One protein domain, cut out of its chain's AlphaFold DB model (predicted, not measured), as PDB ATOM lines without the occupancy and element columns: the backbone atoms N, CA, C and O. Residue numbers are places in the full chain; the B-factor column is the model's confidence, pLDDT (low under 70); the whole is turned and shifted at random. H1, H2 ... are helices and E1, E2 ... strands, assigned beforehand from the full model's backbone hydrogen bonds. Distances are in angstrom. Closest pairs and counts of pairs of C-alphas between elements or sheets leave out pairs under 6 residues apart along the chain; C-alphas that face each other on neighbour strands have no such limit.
ATOM      1  N   ALA A  93      96.848 145.945  78.040       87.50
ATOM      2  CA  ALA A  93      97.732 147.089  78.145       87.50
ATOM      3  C   ALA A  93      98.606 147.171  76.899       87.50
ATOM      4  O   ALA A  93      98.932 146.145  76.308       87.50
ATOM      5  N   THR A  94      98.995 148.377  76.512       88.38
ATOM      6  CA  THR A  94      99.980 148.590  75.457       88.38
ATOM      7  C   THR A  94     101.171 149.357  75.994       88.38
ATOM      8  O   THR A  94     101.065 150.128  76.951       88.38
ATOM      9  N   TRP A  95     102.326 149.110  75.400       87.62
ATOM     10  CA  TRP A  95     103.555 149.838  75.674       87.62
ATOM     11  C   TRP A  95     104.373 149.905  74.389       87.62
ATOM     12  O   TRP A  95     104.158 149.115  73.470       87.62
ATOM     13  N   ILE A  96     105.270 150.881  74.293       82.69
ATOM     14  CA  ILE A  96     106.145 151.020  73.129       82.69
ATOM     15  C   ILE A  96     107.473 150.360  73.476       82.69
ATOM     16  O   ILE A  96     108.168 150.792  74.402       82.69
ATOM     17  N   ALA A  97     107.795 149.296  72.748       79.50
ATOM     18  CA  ALA A  97     109.089 148.661  72.821       79.50
ATOM     19  C   ALA A  97     110.092 149.469  71.999       79.50
ATOM     20  O   ALA A  97     109.922 149.703  70.801       79.50
ATOM     21  N   ASN A  98     111.114 149.943  72.702       71.56
ATOM     22  CA  ASN A  98     112.270 150.598  72.118       71.56
ATOM     23  C   ASN A  98     113.335 149.510  72.061       71.56
ATOM     24  O   ASN A  98     113.987 149.285  73.081       71.56
ATOM     25  N   GLY A  99     113.411 148.801  70.932       60.12
ATOM     26  CA  GLY A  99     114.231 147.605  70.769       60.12
ATOM     27  C   GLY A  99     115.639 147.792  71.323       60.12
ATOM     28  O   GLY A  99     116.390 148.681  70.924       60.12
ATOM     29  N   THR A 100     115.989 146.956  72.289       59.44
ATOM     30  CA  THR A 100     117.304 146.880  72.918       59.44
ATOM     31  C   THR A 100     117.660 145.414  73.148       59.44
ATOM     32  O   THR A 100     116.819 144.522  73.129       59.44
ATOM     33  N   GLU A 107     110.491 145.838  68.675       73.50
ATOM     34  CA  GLU A 107     110.290 147.231  68.282       73.50
ATOM     35  C   GLU A 107     108.804 147.514  68.046       73.50
ATOM     36  O   GLU A 107     108.067 146.692  67.496       73.50
ATOM     37  N   GLY A 108     108.354 148.700  68.455       77.06
ATOM     38  CA  GLY A 108     107.009 149.194  68.163       77.06
ATOM     39  C   GLY A 108     105.974 148.913  69.252       77.06
ATOM     40  O   GLY A 108     106.295 148.709  70.422       77.06
ATOM     41  N   LEU A 109     104.694 148.999  68.882       80.81
ATOM     42  CA  LEU A 109     103.586 148.879  69.827       80.81
ATOM     43  C   LEU A 109     103.403 147.420  70.251       80.81
ATOM     44  O   LEU A 109     102.948 146.591  69.467       80.81
ATOM     45  N   GLN A 110     103.685 147.135  71.516       84.44
ATOM     46  CA  GLN A 110     103.458 145.834  72.123       84.44
ATOM     47  C   GLN A 110     102.144 145.824  72.895       84.44
ATOM     48  O   GLN A 110     101.813 146.779  73.605       84.44
ATOM     49  N   GLN A 111     101.401 144.723  72.781       86.31
ATOM     50  CA  GLN A 111     100.132 144.520  73.473       86.31
ATOM     51  C   GLN A 111     100.224 143.351  74.453       86.31
ATOM     52  O   GLN A 111     100.641 142.248  74.114       86.31
ATOM     53  N   ILE A 112      99.761 143.587  75.674       86.88
ATOM     54  CA  ILE A 112      99.737 142.623  76.765       86.88
ATOM     55  C   ILE A 112      98.294 142.372  77.178       86.88
ATOM     56  O   ILE A 112      97.567 143.294  77.536       86.88
ATOM     57  N   THR A 113      97.887 141.109  77.189       86.06
ATOM     58  CA  THR A 113      96.511 140.692  77.497       86.06
ATOM     59  C   THR A 113      96.317 140.211  78.935       86.06
ATOM     60  O   THR A 113      95.196 139.918  79.335       86.06
ATOM     61  N   ASN A 114      97.383 140.140  79.740       87.75
ATOM     62  CA  ASN A 114      97.310 139.683  81.129       87.75
ATOM     63  C   ASN A 114      98.065 140.599  82.107       87.75
ATOM     64  O   ASN A 114      99.092 141.202  81.793       87.75
ATOM     65  N   LEU A 115      97.557 140.681  83.336       86.69
ATOM     66  CA  LEU A 115      98.105 141.532  84.391       86.69
ATOM     67  C   LEU A 115      99.473 141.062  84.882       86.69
ATOM     68  O   LEU A 115     100.245 141.884  85.362       86.69
ATOM     69  N   LYS A 116      99.801 139.768  84.784       86.38
ATOM     70  CA  LYS A 116     101.110 139.251  85.212       86.38
ATOM     71  C   LYS A 116     102.243 139.792  84.344       86.38
ATOM     72  O   LYS A 116     103.251 140.237  84.886       86.38
ATOM     73  N   ALA A 117     102.074 139.784  83.027       86.00
ATOM     74  CA  ALA A 117     103.032 140.373  82.101       86.00
ATOM     75  C   ALA A 117     103.074 141.900  82.250       86.00
ATOM     76  O   ALA A 117     104.161 142.468  82.306       86.00
ATOM     77  N   ALA A 118     101.919 142.551  82.442       86.62
ATOM     78  CA  ALA A 118     101.883 143.988  82.711       86.62
ATOM     79  C   ALA A 118     102.630 144.345  84.010       86.62
ATOM     80  O   ALA A 118     103.424 145.276  84.023       86.62
ATOM     81  N   ALA A 119     102.467 143.569  85.086       87.31
ATOM     82  CA  ALA A 119     103.119 143.820  86.373       87.31
ATOM     83  C   ALA A 119     104.656 143.808  86.288       87.31
ATOM     84  O   ALA A 119     105.315 144.566  86.998       87.31
ATOM     85  N   ASN A 120     105.233 142.987  85.407       83.25
ATOM     86  CA  ASN A 120     106.683 142.941  85.217       83.25
ATOM     87  C   ASN A 120     107.236 144.217  84.570       83.25
ATOM     88  O   ASN A 120     108.386 144.561  84.819       83.25
ATOM     89  N   LEU A 121     106.428 144.909  83.763       83.75
ATOM     90  CA  LEU A 121     106.867 146.035  82.936       83.75
ATOM     91  C   LEU A 121     106.346 147.387  83.430       83.75
ATOM     92  O   LEU A 121     106.938 148.414  83.118       83.75
ATOM     93  N   VAL A 122     105.291 147.400  84.248       84.44
ATOM     94  CA  VAL A 122     104.556 148.613  84.636       84.44
ATOM     95  C   VAL A 122     105.398 149.675  85.350       84.44
ATOM     96  O   VAL A 122     105.077 150.854  85.288       84.44
ATOM     97  N   PHE A 123     106.472 149.275  86.033       81.56
ATOM     98  CA  PHE A 123     107.390 150.205  86.706       81.56
ATOM     99  C   PHE A 123     108.668 150.487  85.907       81.56
ATOM    100  O   PHE A 123     109.501 151.266  86.360       81.56
ATOM    101  N   MET A 124     108.836 149.846  84.751       78.75
ATOM    102  CA  MET A 124     110.013 149.976  83.887       78.75
ATOM    103  C   MET A 124     109.701 150.692  82.570       78.75
ATOM    104  O   MET A 124     110.610 151.202  81.923       78.75
ATOM    105  N   ARG A 125     108.435 150.690  82.145       78.56
ATOM    106  CA  ARG A 125     107.978 151.217  80.858       78.56
ATOM    107  C   ARG A 125     106.712 152.043  81.060       78.56
ATOM    108  O   ARG A 125     105.887 151.719  81.913       78.56
ATOM    109  N   ASP A 126     106.530 153.052  80.216       81.69
ATOM    110  CA  ASP A 126     105.278 153.801  80.148       81.69
ATOM    111  C   ASP A 126     104.202 152.939  79.483       81.69
ATOM    112  O   ASP A 126     104.191 152.727  78.267       81.69
ATOM    113  N   MET A 127     103.308 152.401  80.310       84.81
ATOM    114  CA  MET A 127     102.215 151.540  79.874       84.81
ATOM    115  C   MET A 127     100.887 152.289  79.861       84.81
ATOM    116  O   MET A 127     100.557 153.028  80.790       84.81
ATOM    117  N   LYS A 128     100.069 152.005  78.847       86.88
ATOM    118  CA  LYS A 128      98.666 152.415  78.785       86.88
ATOM    119  C   LYS A 128      97.764 151.215  79.010       86.88
ATOM    120  O   LYS A 128      98.014 150.140  78.479       86.88
ATOM    121  N   PHE A 129      96.711 151.394  79.795       87.94
ATOM    122  CA  PHE A 129      95.768 150.333  80.146       87.94
ATOM    123  C   PHE A 129      94.439 150.578  79.456       87.94
ATOM    124  O   PHE A 129      94.031 151.726  79.331       87.94
ATOM    125  N   TYR A 130      93.747 149.518  79.055       84.69
ATOM    126  CA  TYR A 130      92.499 149.622  78.311       84.69
ATOM    127  C   TYR A 130      91.429 148.675  78.846       84.69
ATOM    128  O   TYR A 130      91.726 147.566  79.311       84.69
ATOM    129  N   ASP A 131      90.176 149.123  78.755       84.25
ATOM    130  CA  ASP A 131      88.998 148.311  79.049       84.25
ATOM    131  C   ASP A 131      88.566 147.447  77.850       84.25
ATOM    132  O   ASP A 131      89.148 147.505  76.766       84.25
ATOM    133  N   SER A 132      87.537 146.614  78.038       79.44
ATOM    134  CA  SER A 132      86.985 145.748  76.980       79.44
ATOM    135  C   SER A 132      86.347 146.512  75.817       79.44
ATOM    136  O   SER A 132      86.032 145.920  74.788       79.44
ATOM    137  N   ARG A 133      86.150 147.824  75.966       77.00
ATOM    138  CA  ARG A 133      85.654 148.735  74.932       77.00
ATOM    139  C   ARG A 133      86.800 149.508  74.271       77.00
ATOM    140  O   ARG A 133      86.536 150.452  73.537       77.00
ATOM    141  N   ASN A 134      88.053 149.106  74.514       73.62
ATOM    142  CA  ASN A 134      89.274 149.784  74.069       73.62
ATOM    143  C   ASN A 134      89.401 151.225  74.585       73.62
ATOM    144  O   ASN A 134      90.015 152.075  73.941       73.62
ATOM    145  N   MET A 135      88.835 151.506  75.757       79.25
ATOM    146  CA  MET A 135      88.917 152.820  76.384       79.25
ATOM    147  C   MET A 135      90.097 152.876  77.335       79.25
ATOM    148  O   MET A 135      90.260 151.982  78.165       79.25
ATOM    149  N   GLU A 136      90.891 153.941  77.239       80.06
ATOM    150  CA  GLU A 136      92.048 154.135  78.110       80.06
ATOM    151  C   GLU A 136      91.607 154.266  79.578       80.06
ATOM    152  O   GLU A 136      90.722 155.051  79.934       80.06
ATOM    153  N   ILE A 137      92.226 153.460  80.434       83.19
ATOM    154  CA  ILE A 137      92.039 153.447  81.876       83.19
ATOM    155  C   ILE A 137      93.128 154.337  82.473       83.19
ATOM    156  O   ILE A 137      94.314 154.045  82.307       83.19
ATOM    157  N   PRO A 138      92.756 155.401  83.205       80.44
ATOM    158  CA  PRO A 138      93.735 156.310  83.773       80.44
ATOM    159  C   PRO A 138      94.635 155.586  84.779       80.44
ATOM    160  O   PRO A 138      94.176 154.744  85.560       80.44
ATOM    161  N   TRP A 139      95.914 155.970  84.815       80.75
ATOM    162  CA  TRP A 139      96.902 155.385  85.728       80.75
ATOM    163  C   TRP A 139      96.467 155.449  87.200       80.75
ATOM    164  O   TRP A 139      96.698 154.508  87.957       80.75
ATOM    165  N   SER A 140      95.729 156.493  87.593       78.31
ATOM    166  CA  SER A 140      95.165 156.643  88.943       78.31
ATOM    167  C   SER A 140      94.291 155.460  89.390       78.31
ATOM    168  O   SER A 140      94.180 155.178  90.589       78.31
ATOM    169  N   VAL A 141      93.689 154.756  88.428       80.69
ATOM    170  CA  VAL A 141      92.909 153.533  88.620       80.69
ATOM    171  C   VAL A 141      93.796 152.300  88.470       80.69
ATOM    172  O   VAL A 141      93.775 151.440  89.352       80.69
ATOM    173  N   ALA A 142      94.585 152.226  87.395       82.44
ATOM    174  CA  ALA A 142      95.412 151.060  87.079       82.44
ATOM    175  C   ALA A 142      96.473 150.768  88.154       82.44
ATOM    176  O   ALA A 142      96.722 149.605  88.469       82.44
ATOM    177  N   GLN A 143      97.016 151.802  88.807       83.94
ATOM    178  CA  GLN A 143      97.981 151.653  89.901       83.94
ATOM    179  C   GLN A 143      97.453 150.786  91.054       83.94
ATOM    180  O   GLN A 143      98.234 150.140  91.737       83.94
ATOM    181  N   LYS A 144      96.128 150.701  91.265       84.12
ATOM    182  CA  LYS A 144      95.536 149.871  92.332       84.12
ATOM    183  C   LYS A 144      95.707 148.375  92.077       84.12
ATOM    184  O   LYS A 144      95.567 147.573  93.004       84.12
ATOM    185  N   TRP A 145      95.980 147.974  90.838       85.88
ATOM    186  CA  TRP A 145      96.202 146.577  90.469       85.88
ATOM    187  C   TRP A 145      97.623 146.099  90.731       85.88
ATOM    188  O   TRP A 145      97.863 144.891  90.732       85.88
ATOM    189  N   PHE A 146      98.547 147.017  91.008       88.06
ATOM    190  CA  PHE A 146      99.960 146.716  91.158       88.06
ATOM    191  C   PHE A 146     100.504 147.297  92.459       88.06
ATOM    192  O   PHE A 146     100.019 148.296  92.977       88.06
ATOM    193  N   TYR A 147     101.537 146.674  93.003       85.06
ATOM    194  CA  TYR A 147     102.395 147.297  94.003       85.06
ATOM    195  C   TYR A 147     103.847 146.972  93.683       85.06
ATOM    196  O   TYR A 147     104.150 145.935  93.088       85.06
ATOM    197  N   LYS A 148     104.749 147.875  94.057       81.75
ATOM    198  CA  LYS A 148     106.181 147.718  93.811       81.75
ATOM    199  C   LYS A 148     106.788 146.783  94.860       81.75
ATOM    200  O   LYS A 148     106.591 146.986  96.058       81.75
ATOM    201  N   LYS A 149     107.527 145.762  94.421       79.94
ATOM    202  CA  LYS A 149     108.318 144.869  95.280       79.94
ATOM    203  C   LYS A 149     109.742 144.790  94.724       79.94
ATOM    204  O   LYS A 149     110.028 143.973  93.850       79.94
ATOM    205  N   GLY A 150     110.624 145.657  95.223       77.31
ATOM    206  CA  GLY A 150     111.936 145.891  94.608       77.31
ATOM    207  C   GLY A 150     111.771 146.554  93.239       77.31
ATOM    208  O   GLY A 150     110.976 147.481  93.112       77.31
ATOM    209  N   ASP A 151     112.450 146.041  92.215       67.81
ATOM    210  CA  ASP A 151     112.382 146.580  90.844       67.81
ATOM    211  C   ASP A 151     111.251 145.991  89.992       67.81
ATOM    212  O   ASP A 151     111.087 146.352  88.831       67.81
ATOM    213  N   ARG A 152     110.438 145.091  90.559       68.44
ATOM    214  CA  ARG A 152     109.323 144.445  89.857       68.44
ATOM    215  C   ARG A 152     107.980 144.862  90.434       68.44
ATOM    216  O   ARG A 152     107.825 145.022  91.649       68.44
ATOM    217  N   GLY A 153     106.987 144.992  89.562       81.12
ATOM    218  CA  GLY A 153     105.599 145.113  89.978       81.12
ATOM    219  C   GLY A 153     105.004 143.749  90.284       81.12
ATOM    220  O   GLY A 153     105.293 142.748  89.631       81.12
ATOM    221  N   VAL A 154     104.160 143.700  91.307       85.38
ATOM    222  CA  VAL A 154     103.417 142.501  91.691       85.38
ATOM    223  C   VAL A 154     101.933 142.827  91.695       85.38
ATOM    224  O   VAL A 154     101.525 143.917  92.094       85.38
ATOM    225  N   ILE A 155     101.117 141.866  91.262       87.50
ATOM    226  CA  ILE A 155      99.659 141.990  91.267       87.50
ATOM    227  C   ILE A 155      99.159 142.147  92.707       87.50
ATOM    228  O   ILE A 155      99.423 141.297  93.569       87.50
ATOM    229  N   SER A 156      98.403 143.213  92.952       85.69
ATOM    230  CA  SER A 156      97.843 143.531  94.258       85.69
ATOM    231  C   SER A 156      96.779 142.514  94.699       85.69
ATOM    232  O   SER A 156      96.119 141.880  93.867       85.69
ATOM    233  N   PRO A 157      96.550 142.357  96.017       81.94
ATOM    234  CA  PRO A 157      95.428 141.566  96.524       81.94
ATOM    235  C   PRO A 157      94.072 142.051  95.992       81.94
ATOM    236  O   PRO A 157      93.172 141.242  95.782       81.94
ATOM    237  N   PHE A 158      93.948 143.355  95.726       79.25
ATOM    238  CA  PHE A 158      92.765 143.942  95.104       79.25
ATOM    239  C   PHE A 158      92.537 143.361  93.706       79.25
ATOM    240  O   PHE A 158      91.485 142.780  93.467       79.25
ATOM    241  N   ALA A 159      93.545 143.395  92.828       82.31
ATOM    242  CA  ALA A 159      93.436 142.802  91.496       82.31
ATOM    243  C   ALA A 159      93.130 141.299  91.544       82.31
ATOM    244  O   ALA A 159      92.286 140.825  90.793       82.31
ATOM    245  N   LYS A 160      93.727 140.543  92.473       82.44
ATOM    246  CA  LYS A 160      93.406 139.111  92.637       82.44
ATOM    247  C   LYS A 160      91.950 138.852  93.031       82.44
ATOM    248  O   LYS A 160      91.422 137.797  92.703       82.44
ATOM    249  N   LYS A 161      91.320 139.787  93.748       81.75
ATOM    250  CA  LYS A 161      89.921 139.684  94.180       81.75
ATOM    251  C   LYS A 161      88.943 140.152  93.103       81.75
ATOM    252  O   LYS A 161      87.828 139.649  93.044       81.75
ATOM    253  N   THR A 162      89.339 141.123  92.284       80.62
ATOM    254  CA  THR A 162      88.443 141.770  91.314       80.62
ATOM    255  C   THR A 162      88.591 141.251  89.887       80.62
ATOM    256  O   THR A 162      87.687 141.466  89.083       80.62
ATOM    257  N   CYS A 163      89.737 140.659  89.537       81.38
ATOM    258  CA  CYS A 163      90.055 140.195  88.186       81.38
ATOM    259  C   CYS A 163      89.842 138.690  88.046       81.38
ATOM    260  O   CYS A 163      90.154 137.915  88.950       81.38
ATOM    261  N   ASN A 164      89.370 138.274  86.873       81.25
ATOM    262  CA  ASN A 164      89.230 136.866  86.532       81.25
ATOM    263  C   ASN A 164      90.599 136.218  86.284       81.25
ATOM    264  O   ASN A 164      91.566 136.882  85.909       81.25
ATOM    265  N   LYS A 165      90.674 134.889  86.424       79.56
ATOM    266  CA  LYS A 165      91.921 134.124  86.243       79.56
ATOM    267  C   LYS A 165      92.575 134.361  84.873       79.56
ATOM    268  O   LYS A 165      93.776 134.593  84.831       79.56
ATOM    269  N   ALA A 166      91.784 134.421  83.798       78.56
ATOM    270  CA  ALA A 166      92.278 134.708  82.446       78.56
ATOM    271  C   ALA A 166      92.948 136.095  82.346       78.56
ATOM    272  O   ALA A 166      94.022 136.239  81.777       78.56
ATOM    273  N   GLN A 167      92.376 137.116  82.995       80.75
ATOM    274  CA  GLN A 167      92.970 138.460  83.047       80.75
ATOM    275  C   GLN A 167      94.246 138.497  83.902       80.75
ATOM    276  O   GLN A 167      95.102 139.356  83.703       80.75
ATOM    277  N   LEU A 168      94.381 137.593  84.878       81.56
ATOM    278  CA  LEU A 168      95.532 137.536  85.776       81.56
ATOM    279  C   LEU A 168      96.724 136.805  85.154       81.56
ATOM    280  O   LEU A 168      97.848 137.284  85.292       81.56
ATOM    281  N   THR A 169      96.506 135.659  84.506       75.81
ATOM    282  CA  THR A 169      97.592 134.769  84.058       75.81
ATOM    283  C   THR A 169      97.678 134.548  82.554       75.81
ATOM    284  O   THR A 169      98.699 134.015  82.123       75.81
ATOM    285  N   GLY A 170      96.676 134.976  81.779       61.25
ATOM    286  CA  GLY A 170      96.412 134.385  80.466       61.25
ATOM    287  C   GLY A 170      95.633 133.091  80.630       61.25
ATOM    288  O   GLY A 170      95.962 132.327  81.572       61.25
TER     289      GLY A 170
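This is residues 93 to 100 and 107 to 170 of the 170 residues of an uncharacterized protein of Chromobacterium violaceum (strain ATCC 12472 / DSM 30191 / JCM 1249 / NBRC 12614 / NCIMB 9131 / NCTC 9757) (UniProt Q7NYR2). A short helix, H1, sits in the middle, between a three-stranded sheet, E2 E1 E3, and a strand hairpin of E4 and E5. Three more short helices stand round this core: H2 reaches from E3 to H3, and H4 packs on H1. The printed part has 72 residues, in the order E1 E2 H1 E3 H2 E4 E5 H3 H4, and both sheets are antiparallel. The class is mixed, and the whole is compact, with a radius of gyration of the C-alphas of 11.8 A and spans of 34 by 33 by 24 A.

Start at E1, residues 93 to 97, the inner strand between E2, residues 108 to 112, and E3, residues 127 to 130. Look for N 95 and O 110, 3.0 A apart, and N 94 and O 128, 2.8 A apart, both within hydrogen-bond range. H1, residues 115 to 121, is on this sheet at a height of 9.2 A. E2, H1 and E3 make a split strand-helix-strand unit, its two strands running the same way with E1 between them, and its crossover is right-handed. H2, residues 139 to 145, only grazes the sheet with residues 139 to 142; the closest C-alphas of H2 and E3 are those of Ala 142 and Phe 129, 7.0 A apart. In the hairpin of E4, residues 146 to 149, and E5, residues 152 to 155, find N 147 and O 154 at 2.9 A. The closest C-alphas of H1 and E5 are those of Ala 119 and Gly 153, 4.6 A apart. H2 touches H3, residues 157 to 162, about perpendicular at 81 degrees, closest at C-alphas 145 and 159, 4.8 A. H4, residues 165 to 169, touches H1, closest at C-alphas 168 and 115, 5.0 A. Every O i to N i+4 pair is within hydrogen-bond range in H3 and H4, against 2 of 3 in H1 and 1 of 3 in H2, where 3 of 4 O i to N i+3 pairs are.

Find C-alpha 93 at (97.732, 147.089, 78.145); from there E1 runs 12.6 A. E2 runs 13.0 A, and H1 10.0 A from C-alpha 115 at (98.105, 141.532, 84.391). H4 ends at C-alpha 169, (97.592, 134.769, 84.058).

The two C-alphas farthest apart, of Thr 100 and Lys 161, are 35.4 A apart. Residues 101 to 106 are not printed; C-alphas 100 and 107 are 8.4 A apart across the cut. Of the links printed whole, none is long. The pLDDT is under 70 at residues 99 to 100, 151 to 152 and 170.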